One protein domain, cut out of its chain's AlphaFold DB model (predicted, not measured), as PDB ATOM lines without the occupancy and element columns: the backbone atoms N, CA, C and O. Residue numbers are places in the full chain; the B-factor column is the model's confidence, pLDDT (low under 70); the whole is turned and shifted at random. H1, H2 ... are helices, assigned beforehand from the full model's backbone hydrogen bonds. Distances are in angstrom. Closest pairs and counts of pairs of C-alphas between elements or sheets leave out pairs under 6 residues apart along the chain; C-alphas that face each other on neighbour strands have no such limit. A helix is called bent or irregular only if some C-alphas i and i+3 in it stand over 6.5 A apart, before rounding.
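AT A GLANCE: This is residues 336 to 457 of the 486 residues of an uncharacterized protein of Fusarium oxysporum (UniProt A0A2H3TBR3). The longest helix, H4, has a sharp kink and folds back along H3, which runs through the core; H1 crosses H3 on one side, and H5 lies on the opposite side. H2 packs on the first part of H3. The printed part has 122 residues, with five named helices in the order H1 to H5 and no named strand: all helix, mostly crossed. It is compact, with a radius of gyration of the C-alphas of 14.2 A, and rounded, spanning 38 by 35 by 26 A.

HOW THE PARTS SIT: Start at H4, residues 405 to 428, with a kink of 93 degrees near residue 416; it is irregular, C-alphas 406 and 409 being 7.9 A apart. It forms a helical hairpin with H3, residues 385 to 403, opposite ways at a shallow tilt of 17 degrees; the closest C-alphas, Leu 390 and Lys 426, are 5.8 A apart. H1, residues 345 to 360, touches H3 with residues 347 to 354 alone, about perpendicular at 81 degrees, closest at C-alphas 351 and 398, 5.0 A. H2, residues 367 to 376, touches H3 at a steep tilt of 46 degrees, C-alphas 368 and 391 being closest at 5.0 A. H5, residues 437 to 457, irregular with C-alphas 438 and 441 7.5 A apart, is near H3 and apart from H1 and H2. Every O i to N i+4 pair is within hydrogen-bond range in H1, H2 and H3, against 14 of 20 in H4 and 15 of 17 in H5.

IN THESE COORDINATES: Find C-alpha 405 at (26.503, -41.073, -8.211), where H4 begins; it spans 25.8 A. H3 spans 27.1 A, H1 22.7 A and H2 14.1 A. H5 spans 31.7 A, ending at C-alpha 457, (30.436, -20.373, -19.809).

THE WHOLE: Look to C-alphas 379 and 406 for the farthest pair, 39.5 A. The printed part has no cut and no long link. Confidence is under 70 at residues 336 to 337, 379 and 428 to 457.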
ATOM      1  N   ASP A 336      41.180 -54.634 -15.227       61.94
ATOM      2  CA  ASP A 336      40.040 -55.569 -15.197       61.94
ATOM      3  C   ASP A 336      39.035 -55.306 -14.055       61.94
ATOM      4  O   ASP A 336      38.737 -56.191 -13.247       61.94
ATOM      5  N   ILE A 337      38.480 -54.092 -13.980       69.00
ATOM      6  CA  ILE A 337      37.425 -53.740 -13.013       69.00
ATOM      7  C   ILE A 337      36.149 -53.341 -13.749       69.00
ATOM      8  O   ILE A 337      36.180 -52.582 -14.710       69.00
ATOM      9  N   LYS A 338      35.004 -53.849 -13.280       72.75
ATOM     10  CA  LYS A 338      33.691 -53.451 -13.794       72.75
ATOM     11  C   LYS A 338      33.156 -52.269 -12.991       72.75
ATOM     12  O   LYS A 338      32.844 -52.437 -11.813       72.75
ATOM     13  N   LEU A 339      33.032 -51.119 -13.644       80.25
ATOM     14  CA  LEU A 339      32.361 -49.927 -13.128       80.25
ATOM     15  C   LEU A 339      30.925 -49.815 -13.680       80.25
ATOM     16  O   LEU A 339      30.587 -50.521 -14.636       80.25
ATOM     17  N   PRO A 340      30.068 -48.960 -13.087       81.81
ATOM     18  CA  PRO A 340      28.759 -48.631 -13.650       81.81
ATOM     19  C   PRO A 340      28.847 -48.186 -15.116       81.81
ATOM     20  O   PRO A 340      29.774 -47.475 -15.490       81.81
ATOM     21  N   GLU A 341      27.848 -48.544 -15.930       84.31
ATOM     22  CA  GLU A 341      27.867 -48.341 -17.392       84.31
ATOM     23  C   GLU A 341      28.054 -46.880 -17.834       84.31
ATOM     24  O   GLU A 341      28.531 -46.629 -18.936       84.31
ATOM     25  N   TRP A 342      27.693 -45.911 -16.988       83.88
ATOM     26  CA  TRP A 342      27.854 -44.488 -17.293       83.88
ATOM     27  C   TRP A 342      29.307 -44.000 -17.155       83.88
ATOM     28  O   TRP A 342      29.685 -43.017 -17.793       83.88
ATOM     29  N   MET A 343      30.133 -44.683 -16.353       86.88
ATOM     30  CA  MET A 343      31.546 -44.353 -16.172       86.88
ATOM     31  C   MET A 343      32.333 -44.885 -17.369       86.88
ATOM     32  O   MET A 343      32.754 -46.038 -17.389       86.88
ATOM     33  N   THR A 344      32.515 -44.041 -18.383       86.38
ATOM     34  CA  THR A 344      33.226 -44.369 -19.629       86.38
ATOM     35  C   THR A 344      34.406 -43.421 -19.861       86.38
ATOM     36  O   THR A 344      34.556 -42.417 -19.163       86.38
ATOM     37  N   GLY A 345      35.285 -43.759 -20.810       86.44
ATOM     38  CA  GLY A 345      36.426 -42.916 -21.187       86.44
ATOM     39  C   GLY A 345      37.326 -42.551 -20.000       86.44
ATOM     40  O   GLY A 345      37.653 -43.401 -19.178       86.44
ATOM     41  N   VAL A 346      37.688 -41.272 -19.888       87.88
ATOM     42  CA  VAL A 346      38.554 -40.756 -18.812       87.88
ATOM     43  C   VAL A 346      37.977 -40.985 -17.408       87.88
ATOM     44  O   VAL A 346      38.719 -41.301 -16.482       87.88
ATOM     45  N   VAL A 347      36.652 -40.886 -17.244       88.62
ATOM     46  CA  VAL A 347      35.978 -41.115 -15.951       88.62
ATOM     47  C   VAL A 347      36.186 -42.556 -15.503       88.62
ATOM     48  O   VAL A 347      36.511 -42.812 -14.346       88.62
ATOM     49  N   HIS A 348      36.039 -43.496 -16.438       87.69
ATOM     50  CA  HIS A 348      36.288 -44.909 -16.179       87.69
ATOM     51  C   HIS A 348      37.717 -45.142 -15.688       87.69
ATOM     52  O   HIS A 348      37.922 -45.812 -14.681       87.69
ATOM     53  N   GLU A 349      38.707 -44.577 -16.378       88.81
ATOM     54  CA  GLU A 349      40.109 -44.803 -16.037       88.81
ATOM     55  C   GLU A 349      40.480 -44.190 -14.681       88.81
ATOM     56  O   GLU A 349      41.004 -44.907 -13.829       88.81
ATOM     57  N   ILE A 350      40.126 -42.922 -14.433       90.44
ATOM     58  CA  ILE A 350      40.359 -42.244 -13.146       90.44
ATOM     59  C   ILE A 350      39.795 -43.069 -11.978       90.44
ATOM     60  O   ILE A 350      40.490 -43.307 -10.984       90.44
ATOM     61  N   CYS A 351      38.554 -43.548 -12.113       88.50
ATOM     62  CA  CYS A 351      37.884 -44.333 -11.081       88.50
ATOM     63  C   CYS A 351      38.488 -45.735 -10.912       88.50
ATOM     64  O   CYS A 351      38.658 -46.177  -9.777       88.50
ATOM     65  N   ILE A 352      38.856 -46.433 -11.995       86.88
ATOM     66  CA  ILE A 352      39.525 -47.744 -11.901       86.88
ATOM     67  C   ILE A 352      40.828 -47.619 -11.123       86.88
ATOM     68  O   ILE A 352      41.060 -48.400 -10.201       86.88
ATOM     69  N   PHE A 353      41.664 -46.638 -11.458       87.75
ATOM     70  CA  PHE A 353      42.929 -46.462 -10.758       87.75
ATOM     71  C   PHE A 353      42.734 -46.032  -9.300       87.75
ATOM     72  O   PHE A 353      43.549 -46.410  -8.465       87.75
ATOM     73  N   GLU A 354      41.640 -45.349  -8.943       88.25
ATOM     74  CA  GLU A 354      41.331 -45.086  -7.529       88.25
ATOM     75  C   GLU A 354      40.924 -46.361  -6.784       88.25
ATOM     76  O   GLU A 354      41.327 -46.567  -5.637       88.25
ATOM     77  N   LEU A 355      40.170 -47.254  -7.432       82.62
ATOM     78  CA  LEU A 355      39.829 -48.555  -6.856       82.62
ATOM     79  C   LEU A 355      41.070 -49.434  -6.678       82.62
ATOM     80  O   LEU A 355      41.205 -50.092  -5.646       82.62
ATOM     81  N   ILE A 356      41.986 -49.427  -7.648       81.00
ATOM     82  CA  ILE A 356      43.272 -50.131  -7.558       81.00
ATOM     83  C   ILE A 356      44.109 -49.543  -6.431       81.00
ATOM     84  O   ILE A 356      44.521 -50.290  -5.548       81.00
ATOM     85  N   LYS A 357      44.276 -48.217  -6.398       84.38
ATOM     86  CA  LYS A 357      44.989 -47.507  -5.334       84.38
ATOM     87  C   LYS A 357      44.436 -47.857  -3.961       84.38
ATOM     88  O   LYS A 357      45.205 -48.173  -3.063       84.38
ATOM     89  N   SER A 358      43.116 -47.871  -3.812       78.56
ATOM     90  CA  SER A 358      42.459 -48.231  -2.553       78.56
ATOM     91  C   SER A 358      42.635 -49.708  -2.195       78.56
ATOM     92  O   SER A 358      42.717 -50.052  -1.021       78.56
ATOM     93  N   THR A 359      42.699 -50.591  -3.195       74.19
ATOM     94  CA  THR A 359      42.854 -52.039  -2.989       74.19
ATOM     95  C   THR A 359      44.294 -52.417  -2.660       74.19
ATOM     96  O   THR A 359      44.526 -53.274  -1.817       74.19
ATOM     97  N   TRP A 360      45.264 -51.812  -3.336       74.00
ATOM     98  CA  TRP A 360      46.692 -52.107  -3.190       74.00
ATOM     99  C   TRP A 360      47.410 -51.139  -2.254       74.00
ATOM    100  O   TRP A 360      48.602 -51.300  -2.012       74.00
ATOM    101  N   HIS A 361      46.678 -50.166  -1.714       74.38
ATOM    102  CA  HIS A 361      47.175 -49.135  -0.811       74.38
ATOM    103  C   HIS A 361      48.338 -48.331  -1.414       74.38
ATOM    104  O   HIS A 361      49.344 -48.060  -0.761       74.38
ATOM    105  N   GLN A 362      48.186 -47.953  -2.686       77.69
ATOM    106  CA  GLN A 362      49.145 -47.111  -3.402       77.69
ATOM    107  C   GLN A 362      49.138 -45.678  -2.848       77.69
ATOM    108  O   GLN A 362      48.119 -45.177  -2.363       77.69
ATOM    109  N   GLN A 363      50.274 -44.987  -2.976       78.44
ATOM    110  CA  GLN A 363      50.468 -43.637  -2.433       78.44
ATOM    111  C   GLN A 363      49.590 -42.579  -3.130       78.44
ATOM    112  O   GLN A 363      49.145 -41.620  -2.501       78.44
ATOM    113  N   PHE A 364      49.315 -42.745  -4.424       84.81
ATOM    114  CA  PHE A 364      48.498 -41.834  -5.232       84.81
ATOM    115  C   PHE A 364      47.814 -42.593  -6.374       84.81
ATOM    116  O   PHE A 364      48.080 -43.770  -6.602       84.81
ATOM    117  N   ASN A 365      46.901 -41.935  -7.088       88.75
ATOM    118  CA  ASN A 365      46.218 -42.541  -8.225       88.75
ATOM    119  C   ASN A 365      47.168 -42.645  -9.432       88.75
ATOM    120  O   ASN A 365      47.524 -41.637 -10.049       88.75
ATOM    121  N   HIS A 366      47.561 -43.872  -9.784       89.81
ATOM    122  CA  HIS A 366      48.505 -44.138 -10.874       89.81
ATOM    123  C   HIS A 366      47.930 -43.885 -12.283       89.81
ATOM    124  O   HIS A 366      48.648 -44.058 -13.266       89.81
ATOM    125  N   TYR A 367      46.693 -43.386 -12.429       91.44
ATOM    126  CA  TYR A 367      46.246 -42.836 -13.715       91.44
ATOM    127  C   TYR A 367      47.154 -41.695 -14.195       91.44
ATOM    128  O   TYR A 367      47.352 -41.514 -15.395       91.44
ATOM    129  N   ALA A 368      47.806 -40.992 -13.265       90.44
ATOM    130  CA  ALA A 368      48.842 -40.018 -13.583       90.44
ATOM    131  C   ALA A 368      50.002 -40.594 -14.405       90.44
ATOM    132  O   ALA A 368      50.544 -39.878 -15.240       90.44
ATOM    133  N   TRP A 369      50.332 -41.880 -14.253       89.88
ATOM    134  CA  TRP A 369      51.330 -42.558 -15.085       89.88
ATOM    135  C   TRP A 369      50.847 -42.788 -16.509       89.88
ATOM    136  O   TRP A 369      51.630 -42.689 -17.446       89.88
ATOM    137  N   VAL A 370      49.559 -43.091 -16.692       87.69
ATOM    138  CA  VAL A 370      48.966 -43.223 -18.030       87.69
ATOM    139  C   VAL A 370      49.049 -41.880 -18.751       87.69
ATOM    140  O   VAL A 370      49.606 -41.802 -19.837       87.69
ATOM    141  N   VAL A 371      48.608 -40.815 -18.085       88.75
ATOM    142  CA  VAL A 371      48.604 -39.457 -18.638       88.75
ATOM    143  C   VAL A 371      50.022 -38.938 -18.892       88.75
ATOM    144  O   VAL A 371      50.278 -38.327 -19.926       88.75
ATOM    145  N   ALA A 372      50.962 -39.182 -17.976       86.31
ATOM    146  CA  ALA A 372      52.359 -38.801 -18.167       86.31
ATOM    147  C   ALA A 372      52.979 -39.530 -19.365       86.31
ATOM    148  O   ALA A 372      53.652 -38.885 -20.165       86.31
ATOM    149  N   CYS A 373      52.685 -40.823 -19.531       84.25
ATOM    150  CA  CYS A 373      53.107 -41.601 -20.692       84.25
ATOM    151  C   CYS A 373      52.547 -41.027 -22.003       84.25
ATOM    152  O   CYS A 373      53.279 -40.899 -22.981       84.25
ATOM    153  N   ASP A 374      51.266 -40.652 -22.024       84.88
ATOM    154  CA  ASP A 374      50.613 -40.099 -23.216       84.88
ATOM    155  C   ASP A 374      51.183 -38.724 -23.610       84.88
ATOM    156  O   ASP A 374      51.228 -38.380 -24.792       84.88
ATOM    157  N   LEU A 375      51.629 -37.928 -22.630       85.06
ATOM    158  CA  LEU A 375      52.165 -36.581 -22.853       85.06
ATOM    159  C   LEU A 375      53.671 -36.546 -23.127       85.06
ATOM    160  O   LEU A 375      54.123 -35.742 -23.944       85.06
ATOM    161  N   LYS A 376      54.452 -37.349 -22.399       82.56
ATOM    162  CA  LYS A 376      55.923 -37.306 -22.391       82.56
ATOM    163  C   LYS A 376      56.561 -38.484 -23.141       82.56
ATOM    164  O   LYS A 376      57.759 -38.441 -23.392       82.56
ATOM    165  N   GLY A 377      55.785 -39.498 -23.529       79.81
ATOM    166  CA  GLY A 377      56.301 -40.751 -24.082       79.81
ATOM    167  C   GLY A 377      56.641 -41.774 -22.993       79.81
ATOM    168  O   GLY A 377      56.262 -41.610 -21.836       79.81
ATOM    169  N   HIS A 378      57.331 -42.853 -23.368       72.00
ATOM    170  CA  HIS A 378      57.652 -43.963 -22.460       72.00
ATOM    171  C   HIS A 378      58.769 -43.643 -21.449       72.00
ATOM    172  O   HIS A 378      58.788 -44.247 -20.382       72.00
ATOM    173  N   ASP A 379      59.580 -42.620 -21.726       69.69
ATOM    174  CA  ASP A 379      60.727 -42.148 -20.933       69.69
ATOM    175  C   ASP A 379      60.377 -41.282 -19.704       69.69
ATOM    176  O   ASP A 379      61.201 -40.513 -19.203       69.69
ATOM    177  N   PHE A 380      59.132 -41.307 -19.228       77.94
ATOM    178  CA  PHE A 380      58.742 -40.457 -18.103       77.94
ATOM    179  C   PHE A 380      59.141 -41.072 -16.754       77.94
ATOM    180  O   PHE A 380      59.048 -42.277 -16.537       77.94
ATOM    181  N   GLU A 381      59.505 -40.220 -15.799       79.94
ATOM    182  CA  GLU A 381      59.758 -40.647 -14.424       79.94
ATOM    183  C   GLU A 381      58.434 -40.958 -13.706       79.94
ATOM    184  O   GLU A 381      57.613 -40.064 -13.467       79.94
ATOM    185  N   TYR A 382      58.226 -42.223 -13.319       77.88
ATOM    186  CA  TYR A 382      57.014 -42.677 -12.622       77.88
ATOM    187  C   TYR A 382      56.786 -41.920 -11.308       77.88
ATOM    188  O   TYR A 382      55.655 -41.631 -10.912       77.88
ATOM    189  N   HIS A 383      57.864 -41.559 -10.622       80.31
ATOM    190  CA  HIS A 383      57.795 -40.923  -9.315       80.31
ATOM    191  C   HIS A 383      58.059 -39.410  -9.315       80.31
ATOM    192  O   HIS A 383      58.214 -38.847  -8.227       80.31
ATOM    193  N   ASP A 384      58.029 -38.756 -10.483       83.12
ATOM    194  CA  ASP A 384      58.101 -37.295 -10.639       83.12
ATOM    195  C   ASP A 384      57.102 -36.586  -9.696       83.12
ATOM    196  O   ASP A 384      55.910 -36.931  -9.697       83.12
ATOM    197  N   PRO A 385      57.528 -35.599  -8.879       83.19
ATOM    198  CA  PRO A 385      56.639 -34.875  -7.970       83.19
ATOM    199  C   PRO A 385      55.391 -34.304  -8.650       83.19
ATOM    200  O   PRO A 385      54.305 -34.326  -8.069       83.19
ATOM    201  N   GLU A 386      55.517 -33.845  -9.896       84.19
ATOM    202  CA  GLU A 386      54.378 -33.338 -10.661       84.19
ATOM    203  C   GLU A 386      53.377 -34.435 -11.038       84.19
ATOM    204  O   GLU A 386      52.165 -34.196 -11.048       84.19
ATOM    205  N   CYS A 387      53.869 -35.640 -11.328       85.62
ATOM    206  CA  CYS A 387      53.035 -36.803 -11.597       85.62
ATOM    207  C   CYS A 387      52.280 -37.238 -10.331       85.62
ATOM    208  O   CYS A 387      51.067 -37.450 -10.373       85.62
ATOM    209  N   ARG A 388      52.961 -37.262  -9.177       85.50
ATOM    210  CA  ARG A 388      52.338 -37.560  -7.876       85.50
ATOM    211  C   ARG A 388      51.234 -36.564  -7.532       85.50
ATOM    212  O   ARG A 388      50.133 -36.965  -7.158       85.50
ATOM    213  N   GLN A 389      51.504 -35.270  -7.710       84.00
ATOM    214  CA  GLN A 389      50.527 -34.206  -7.473       84.00
ATOM    215  C   GLN A 389      49.275 -34.399  -8.335       84.00
ATOM    216  O   GLN A 389      48.160 -34.369  -7.817       84.00
ATOM    217  N   LEU A 390      49.453 -34.675  -9.632       89.69
ATOM    218  CA  LEU A 390      48.340 -34.969 -10.532       89.69
ATOM    219  C   LEU A 390      47.563 -36.224 -10.096       89.69
ATOM    220  O   LEU A 390      46.335 -36.238 -10.136       89.69
ATOM    221  N   GLY A 391      48.259 -37.250  -9.607       89.44
ATOM    222  CA  GLY A 391      47.641 -38.436  -9.021       89.44
ATOM    223  C   GLY A 391      46.750 -38.126  -7.818       89.44
ATOM    224  O   GLY A 391      45.657 -38.678  -7.697       89.44
ATOM    225  N   HIS A 392      47.155 -37.207  -6.943       86.19
ATOM    226  CA  HIS A 392      46.293 -36.757  -5.846       86.19
ATOM    227  C   HIS A 392      45.049 -36.018  -6.356       86.19
ATOM    228  O   HIS A 392      43.953 -36.252  -5.840       86.19
ATOM    229  N   VAL A 393      45.180 -35.198  -7.404       87.44
ATOM    230  CA  VAL A 393      44.026 -34.554  -8.055       87.44
ATOM    231  C   VAL A 393      43.059 -35.599  -8.613       87.44
ATOM    232  O   VAL A 393      41.858 -35.516  -8.350       87.44
ATOM    233  N   PHE A 394      43.559 -36.625  -9.308       92.06
ATOM    234  CA  PHE A 394      42.712 -37.716  -9.797       92.06
ATOM    235  C   PHE A 394      42.008 -38.463  -8.667       92.06
ATOM    236  O   PHE A 394      40.831 -38.777  -8.815       92.06
ATOM    237  N   SER A 395      42.661 -38.682  -7.521       86.56
ATOM    238  CA  SER A 395      41.988 -39.260  -6.354       86.56
ATOM    239  C   SER A 395      40.833 -38.406  -5.844       86.56
ATOM    240  O   SER A 395      39.781 -38.948  -5.516       86.56
ATOM    241  N   ILE A 396      40.998 -37.082  -5.781       84.25
ATOM    242  CA  ILE A 396      39.923 -36.174  -5.354       84.25
ATOM    243  C   ILE A 396      38.733 -36.294  -6.311       84.25
ATOM    244  O   ILE A 396      37.602 -36.500  -5.872       84.25
ATOM    245  N   VAL A 397      38.998 -36.217  -7.615       86.81
ATOM    246  CA  VAL A 397      37.971 -36.307  -8.661       86.81
ATOM    247  C   VAL A 397      37.270 -37.671  -8.639       86.81
ATOM    248  O   VAL A 397      36.042 -37.723  -8.633       86.81
ATOM    249  N   ALA A 398      38.026 -38.767  -8.538       89.19
ATOM    250  CA  ALA A 398      37.486 -40.122  -8.442       89.19
ATOM    251  C   ALA A 398      36.585 -40.296  -7.216       89.19
ATOM    252  O   ALA A 398      35.481 -40.821  -7.333       89.19
ATOM    253  N   LYS A 399      37.029 -39.832  -6.038       84.12
ATOM    254  CA  LYS A 399      36.242 -39.906  -4.801       84.12
ATOM    255  C   LYS A 399      34.923 -39.140  -4.947       84.12
ATOM    256  O   LYS A 399      33.889 -39.662  -4.545       84.12
ATOM    257  N   LEU A 400      34.924 -37.960  -5.569       82.69
ATOM    258  CA  LEU A 400      33.683 -37.218  -5.826       82.69
ATOM    259  C   LEU A 400      32.729 -37.999  -6.743       82.69
ATOM    260  O   LEU A 400      31.557 -38.136  -6.417       82.69
ATOM    261  N   MET A 401      33.231 -38.580  -7.834       85.31
ATOM    262  CA  MET A 401      32.419 -39.391  -8.757       85.31
ATOM    263  C   MET A 401      31.877 -40.674  -8.114       85.31
ATOM    264  O   MET A 401      30.751 -41.082  -8.396       85.31
ATOM    265  N   LEU A 402      32.685 -41.333  -7.278       82.38
ATOM    266  CA  LEU A 402      32.333 -42.597  -6.630       82.38
ATOM    267  C   LEU A 402      31.381 -42.396  -5.445       82.38
ATOM    268  O   LEU A 402      30.565 -43.276  -5.200       82.38
ATOM    269  N   HIS A 403      31.459 -41.274  -4.723       78.75
ATOM    270  CA  HIS A 403      30.594 -40.999  -3.568       78.75
ATOM    271  C   HIS A 403      29.311 -40.231  -3.906       78.75
ATOM    272  O   HIS A 403      28.379 -40.282  -3.108       78.75
ATOM    273  N   HIS A 404      29.249 -39.577  -5.070       78.75
ATOM    274  CA  HIS A 404      28.091 -38.796  -5.516       78.75
ATOM    275  C   HIS A 404      27.552 -39.284  -6.872       78.75
ATOM    276  O   HIS A 404      27.597 -38.554  -7.869       78.75
ATOM    277  N   PRO A 405      27.059 -40.537  -6.967       77.31
ATOM    278  CA  PRO A 405      26.503 -41.073  -8.211       77.31
ATOM    279  C   PRO A 405      25.244 -40.324  -8.691       77.31
ATOM    280  O   PRO A 405      24.864 -40.454  -9.855       77.31
ATOM    281  N   GLU A 406      24.593 -39.546  -7.825       80.12
ATOM    282  CA  GLU A 406      23.504 -38.630  -8.170       80.12
ATOM    283  C   GLU A 406      23.921 -37.567  -9.198       80.12
ATOM    284  O   GLU A 406      23.116 -37.212 -10.058       80.12
ATOM    285  N   ASP A 407      25.193 -37.158  -9.200       84.25
ATOM    286  CA  ASP A 407      25.738 -36.135 -10.099       84.25
ATOM    287  C   ASP A 407      26.197 -36.714 -11.451       84.25
ATOM    288  O   ASP A 407      26.953 -36.087 -12.198       84.25
ATOM    289  N   LYS A 408      25.756 -37.930 -11.809       86.25
ATOM    290  CA  LYS A 408      26.184 -38.629 -13.037       86.25
ATOM    291  C   LYS A 408      26.043 -37.779 -14.306       86.25
ATOM    292  O   LYS A 408      26.913 -37.833 -15.166       86.25
ATOM    293  N   GLU A 409      24.955 -37.016 -14.442       87.69
ATOM    294  CA  GLU A 409      24.664 -36.222 -15.646       87.69
ATOM    295  C   GLU A 409      25.704 -35.118 -15.803       87.69
ATOM    296  O   GLU A 409      26.305 -34.971 -16.864       87.69
ATOM    297  N   PHE A 410      26.015 -34.448 -14.695       87.38
ATOM    298  CA  PHE A 410      27.058 -33.442 -14.620       87.38
ATOM    299  C   PHE A 410      28.444 -34.005 -14.999       87.38
ATOM    300  O   PHE A 410      29.167 -33.389 -15.789       87.38
ATOM    301  N   TRP A 411      28.816 -35.188 -14.492       88.19
ATOM    302  CA  TRP A 411      30.102 -35.824 -14.819       88.19
ATOM    303  C   TRP A 411      30.189 -36.282 -16.277       88.19
ATOM    304  O   TRP A 411      31.239 -36.134 -16.905       88.19
ATOM    305  N   VAL A 412      29.093 -36.808 -16.830       86.50
ATOM    306  CA  VAL A 412      29.011 -37.212 -18.241       86.50
ATOM    307  C   VAL A 412      29.123 -35.994 -19.161       86.50
ATOM    308  O   VAL A 412      29.899 -36.028 -20.116       86.50
ATOM    309  N   GLU A 413      28.419 -34.901 -18.861       88.12
ATOM    310  CA  GLU A 413      28.496 -33.647 -19.628       88.12
ATOM    311  C   GLU A 413      29.882 -32.994 -19.545       88.12
ATOM    312  O   GLU A 413      30.377 -32.444 -20.531       88.12
ATOM    313  N   SER A 414      30.537 -33.093 -18.386       87.06
ATOM    314  CA  SER A 414      31.865 -32.516 -18.151       87.06
ATOM    315  C   SER A 414      33.008 -33.363 -18.714       87.06
ATOM    316  O   SER A 414      34.139 -32.883 -18.782       87.06
ATOM    317  N   MET A 415      32.747 -34.601 -19.146       87.31
ATOM    318  CA  MET A 415      33.771 -35.557 -19.578       87.31
ATOM    319  C   MET A 415      34.807 -34.995 -20.571       87.31
ATOM    320  O   MET A 415      35.997 -35.236 -20.353       87.31
ATOM    321  N   PRO A 416      34.432 -34.199 -21.598       88.56
ATOM    322  CA  PRO A 416      35.395 -33.627 -22.543       88.56
ATOM    323  C   PRO A 416      36.421 -32.668 -21.919       88.56
ATOM    324  O   PRO A 416      37.472 -32.447 -22.513       88.56
ATOM    325  N   ILE A 417      36.128 -32.093 -20.747       90.19
ATOM    326  CA  ILE A 417      36.966 -31.078 -20.087       90.19
ATOM    327  C   ILE A 417      37.585 -31.556 -18.766       90.19
ATOM    328  O   ILE A 417      38.368 -30.818 -18.172       90.19
ATOM    329  N   ILE A 418      37.277 -32.775 -18.299       89.25
ATOM    330  CA  ILE A 418      37.772 -33.304 -17.011       89.25
ATOM    331  C   ILE A 418      39.299 -33.279 -16.938       89.25
ATOM    332  O   ILE A 418      39.853 -32.879 -15.920       89.25
ATOM    333  N   MET A 419      39.989 -33.657 -18.015       89.44
ATOM    334  CA  MET A 419      41.454 -33.657 -18.024       89.44
ATOM    335  C   MET A 419      42.038 -32.254 -17.871       89.44
ATOM    336  O   MET A 419      42.918 -32.042 -17.041       89.44
ATOM    337  N   GLU A 420      41.525 -31.289 -18.634       85.75
ATOM    338  CA  GLU A 420      41.958 -29.891 -18.553       85.75
ATOM    339  C   GLU A 420      41.684 -29.313 -17.159       85.75
ATOM    340  O   GLU A 420      42.518 -28.617 -16.583       85.75
ATOM    341  N   LEU A 421      40.534 -29.662 -16.583       83.44
ATOM    342  CA  LEU A 421      40.174 -29.300 -15.224       83.44
ATOM    343  C   LEU A 421      41.179 -29.860 -14.206       83.44
ATOM    344  O   LEU A 421      41.634 -29.117 -13.342       83.44
ATOM    345  N   CYS A 422      41.561 -31.135 -14.318       88.44
ATOM    346  CA  CYS A 422      42.562 -31.746 -13.443       88.44
ATOM    347  C   CYS A 422      43.924 -31.038 -13.535       88.44
ATOM    348  O   CYS A 422      44.559 -30.826 -12.504       88.44
ATOM    349  N   PHE A 423      44.356 -30.622 -14.731       84.94
ATOM    350  CA  PHE A 423      45.585 -29.833 -14.888       84.94
ATOM    351  C   PHE A 423      45.477 -28.453 -14.240       84.94
ATOM    352  O   PHE A 423      46.358 -28.073 -13.475       84.94
ATOM    353  N   HIS A 424      44.368 -27.739 -14.449       82.69
ATOM    354  CA  HIS A 424      44.139 -26.468 -13.763       82.69
ATOM    355  C   HIS A 424      44.097 -26.619 -12.241       82.69
ATOM    356  O   HIS A 424      44.595 -25.751 -11.530       82.69
ATOM    357  N   PHE A 425      43.524 -27.715 -11.733       78.50
ATOM    358  CA  PHE A 425      43.552 -28.006 -10.304       78.50
ATOM    359  C   PHE A 425      44.964 -28.263  -9.814       78.50
ATOM    360  O   PHE A 425      45.345 -27.661  -8.819       78.50
ATOM    361  N   LYS A 426      45.748 -29.088 -10.518       79.75
ATOM    362  CA  LYS A 426      47.163 -29.332 -10.200       79.75
ATOM    363  C   LYS A 426      47.927 -28.011 -10.058       79.75
ATOM    364  O   LYS A 426      48.621 -27.838  -9.066       79.75
ATOM    365  N   ASP A 427      47.744 -27.077 -10.991       74.75
ATOM    366  CA  ASP A 427      48.425 -25.774 -10.977       74.75
ATOM    367  C   ASP A 427      47.923 -24.835  -9.866       74.75
ATOM    368  O   ASP A 427      48.644 -23.936  -9.437       74.75
ATOM    369  N   ALA A 428      46.692 -25.038  -9.390       67.00
ATOM    370  CA  ALA A 428      46.125 -24.313  -8.256       67.00
ATOM    371  C   ALA A 428      46.580 -24.867  -6.891       67.00
ATOM    372  O   ALA A 428      46.362 -24.206  -5.876       67.00
ATOM    373  N   PHE A 429      47.196 -26.056  -6.845       60.88
ATOM    374  CA  PHE A 429      47.816 -26.603  -5.639       60.88
ATOM    375  C   PHE A 429      49.258 -26.090  -5.526       60.88
ATOM    376  O   PHE A 429      50.115 -26.435  -6.344       60.88
ATOM    377  N   ASP A 430      49.537 -25.283  -4.503       53.31
ATOM    378  CA  ASP A 430      50.878 -24.748  -4.269       53.31
ATOM    379  C   ASP A 430      51.855 -25.866  -3.854       53.31
ATOM    380  O   ASP A 430      51.486 -26.826  -3.169       53.31
ATOM    381  N   LYS A 431      53.133 -25.756  -4.250       50.25
ATOM    382  CA  LYS A 431      54.156 -26.805  -4.016       50.25
ATOM    383  C   LYS A 431      54.457 -27.053  -2.525       50.25
ATOM    384  O   LYS A 431      55.131 -28.030  -2.201       50.25
ATOM    385  N   SER A 432      53.978 -26.189  -1.628       43.00
ATOM    386  CA  SER A 432      54.127 -26.280  -0.168       43.00
ATOM    387  C   SER A 432      52.971 -26.974   0.557       43.00
ATOM    388  O   SER A 432      53.122 -27.303   1.730       43.00
ATOM    389  N   ASP A 433      51.846 -27.236  -0.112       44.03
ATOM    390  CA  ASP A 433      50.571 -27.553   0.555       44.03
ATOM    391  C   ASP A 433      50.265 -29.056   0.657       44.03
ATOM    392  O   ASP A 433      49.128 -29.469   0.899       44.03
ATOM    393  N   VAL A 434      51.286 -29.902   0.486       44.56
ATOM    394  CA  VAL A 434      51.151 -31.371   0.524       44.56
ATOM    395  C   VAL A 434      50.955 -31.906   1.955       44.56
ATOM    396  O   VAL A 434      50.745 -33.100   2.145       44.56
ATOM    397  N   LEU A 435      50.962 -31.053   2.979       39.69
ATOM    398  CA  LEU A 435      50.797 -31.457   4.375       39.69
ATOM    399  C   LEU A 435      49.963 -30.409   5.123       39.69
ATOM    400  O   LEU A 435      50.551 -29.497   5.678       39.69
ATOM    401  N   ASP A 436      48.628 -30.486   5.073       34.56
ATOM    402  CA  ASP A 436      47.730 -30.167   6.207       34.56
ATOM    403  C   ASP A 436      46.236 -30.316   5.822       34.56
ATOM    404  O   ASP A 436      45.775 -29.857   4.773       34.56
ATOM    405  N   ASP A 437      45.487 -31.002   6.696       44.00
ATOM    406  CA  ASP A 437      44.122 -31.537   6.502       44.00
ATOM    407  C   ASP A 437      42.989 -30.486   6.556       44.00
ATOM    408  O   ASP A 437      41.849 -30.776   6.187       44.00
ATOM    409  N   GLU A 438      43.254 -29.250   6.981       36.28
ATOM    410  CA  GLU A 438      42.190 -28.288   7.326       36.28
ATOM    411  C   GLU A 438      41.519 -27.629   6.097       36.28
ATOM    412  O   GLU A 438      40.423 -27.082   6.188       36.28
ATOM    413  N   GLN A 439      42.119 -27.744   4.907       41.28
ATOM    414  CA  GLN A 439      41.652 -27.052   3.694       41.28
ATOM    415  C   GLN A 439      40.821 -27.921   2.729       41.28
ATOM    416  O   GLN A 439      40.336 -27.432   1.708       41.28
ATOM    417  N   ALA A 440      40.596 -29.210   3.012       39.72
ATOM    418  CA  ALA A 440      39.870 -30.120   2.110       39.72
ATOM    419  C   ALA A 440      38.384 -29.745   1.875       39.72
ATOM    420  O   ALA A 440      37.772 -30.203   0.906       39.72
ATOM    421  N   SER A 441      37.778 -28.933   2.748       38.03
ATOM    422  CA  SER A 441      36.407 -28.418   2.584       38.03
ATOM    423  C   SER A 441      36.355 -27.193   1.656       38.03
ATOM    424  O   SER A 441      35.586 -27.181   0.696       38.03
ATOM    425  N   GLU A 442      37.263 -26.229   1.835       40.03
ATOM    426  CA  GLU A 442      37.401 -25.063   0.945       40.03
ATOM    427  C   GLU A 442      37.820 -25.478  -0.477       40.03
ATOM    428  O   GLU A 442      37.302 -24.966  -1.472       40.03
ATOM    429  N   ARG A 443      38.693 -26.489  -0.581       50.50
ATOM    430  CA  ARG A 443      39.149 -27.084  -1.849       50.50
ATOM    431  C   ARG A 443      38.010 -27.767  -2.622       50.50
ATOM    432  O   ARG A 443      38.011 -27.733  -3.852       50.50
ATOM    433  N   ARG A 444      37.006 -28.324  -1.927       45.72
ATOM    434  CA  ARG A 444      35.785 -28.898  -2.533       45.72
ATOM    435  C   ARG A 444      34.855 -27.824  -3.086       45.72
ATOM    436  O   ARG A 444      34.412 -27.940  -4.227       45.72
ATOM    437  N   GLU A 445      34.617 -26.755  -2.331       48.03
ATOM    438  CA  GLU A 445      33.829 -25.624  -2.831       48.03
ATOM    439  C   GLU A 445      34.490 -24.942  -4.029       48.03
ATOM    440  O   GLU A 445      33.793 -24.471  -4.927       48.03
ATOM    441  N   MET A 446      35.823 -24.882  -4.067       51.47
ATOM    442  CA  MET A 446      36.556 -24.339  -5.209       51.47
ATOM    443  C   MET A 446      36.399 -25.228  -6.452       51.47
ATOM    444  O   MET A 446      36.228 -24.710  -7.558       51.47
ATOM    445  N   LEU A 447      36.366 -26.556  -6.263       51.59
ATOM    446  CA  LEU A 447      36.134 -27.528  -7.331       51.59
ATOM    447  C   LEU A 447      34.739 -27.393  -7.939       51.59
ATOM    448  O   LEU A 447      34.587 -27.245  -9.152       51.59
ATOM    449  N   GLN A 448      33.732 -27.344  -7.072       51.22
ATOM    450  CA  GLN A 448      32.337 -27.191  -7.463       51.22
ATOM    451  C   GLN A 448      32.075 -25.826  -8.114       51.22
ATOM    452  O   GLN A 448      31.455 -25.753  -9.174       51.22
ATOM    453  N   ARG A 449      32.654 -24.742  -7.578       54.12
ATOM    454  CA  ARG A 449      32.567 -23.404  -8.188       54.12
ATOM    455  C   ARG A 449      33.253 -23.330  -9.553       54.12
ATOM    456  O   ARG A 449      32.700 -22.711 -10.464       54.12
ATOM    457  N   GLY A 450      34.423 -23.946  -9.730       49.56
ATOM    458  CA  GLY A 450      35.124 -23.978 -11.019       49.56
ATOM    459  C   GLY A 450      34.314 -24.698 -12.101       49.56
ATOM    460  O   GLY A 450      34.155 -24.191 -13.215       49.56
ATOM    461  N   LEU A 451      33.727 -25.834 -11.731       51.16
ATOM    462  CA  LEU A 451      32.859 -26.641 -12.580       51.16
ATOM    463  C   LEU A 451      31.567 -25.910 -12.972       51.16
ATOM    464  O   LEU A 451      31.240 -25.810 -14.157       51.16
ATOM    465  N   GLU A 452      30.882 -25.295 -12.008       50.12
ATOM    466  CA  GLU A 452      29.669 -24.510 -12.261       50.12
ATOM    467  C   GLU A 452      29.929 -23.267 -13.124       50.12
ATOM    468  O   GLU A 452      29.096 -22.892 -13.954       50.12
ATOM    469  N   THR A 453      31.078 -22.611 -12.949       52.72
ATOM    470  CA  THR A 453      31.426 -21.392 -13.696       52.72
ATOM    471  C   THR A 453      31.719 -21.704 -15.166       52.72
ATOM    472  O   THR A 453      31.320 -20.945 -16.053       52.72
ATOM    473  N   ARG A 454      32.349 -22.851 -15.459       50.84
ATOM    474  CA  ARG A 454      32.706 -23.255 -16.828       50.84
ATOM    475  C   ARG A 454      31.534 -23.902 -17.581       50.84
ATOM    476  O   ARG A 454      31.351 -23.606 -18.763       50.84
ATOM    477  N   ALA A 455      30.669 -24.652 -16.888       47.03
ATOM    478  CA  ALA A 455      29.392 -25.128 -17.434       47.03
ATOM    479  C   ALA A 455      28.472 -23.957 -17.849       47.03
ATOM    480  O   ALA A 455      27.903 -23.952 -18.945       47.03
ATOM    481  N   LYS A 456      28.412 -22.887 -17.039       47.06
ATOM    482  CA  LYS A 456      27.702 -21.639 -17.386       47.06
ATOM    483  C   LYS A 456      28.360 -20.889 -18.557       47.06
ATOM    484  O   LYS A 456      27.660 -20.302 -19.386       47.06
ATOM    485  N   GLY A 457      29.688 -20.948 -18.684       40.00
ATOM    486  CA  GLY A 457      30.436 -20.373 -19.809       40.00
ATOM    487  C   GLY A 457      30.090 -21.005 -21.163       40.00
ATOM    488  O   GLY A 457      29.830 -20.283 -22.128       40.00
TER     489      GLY A 457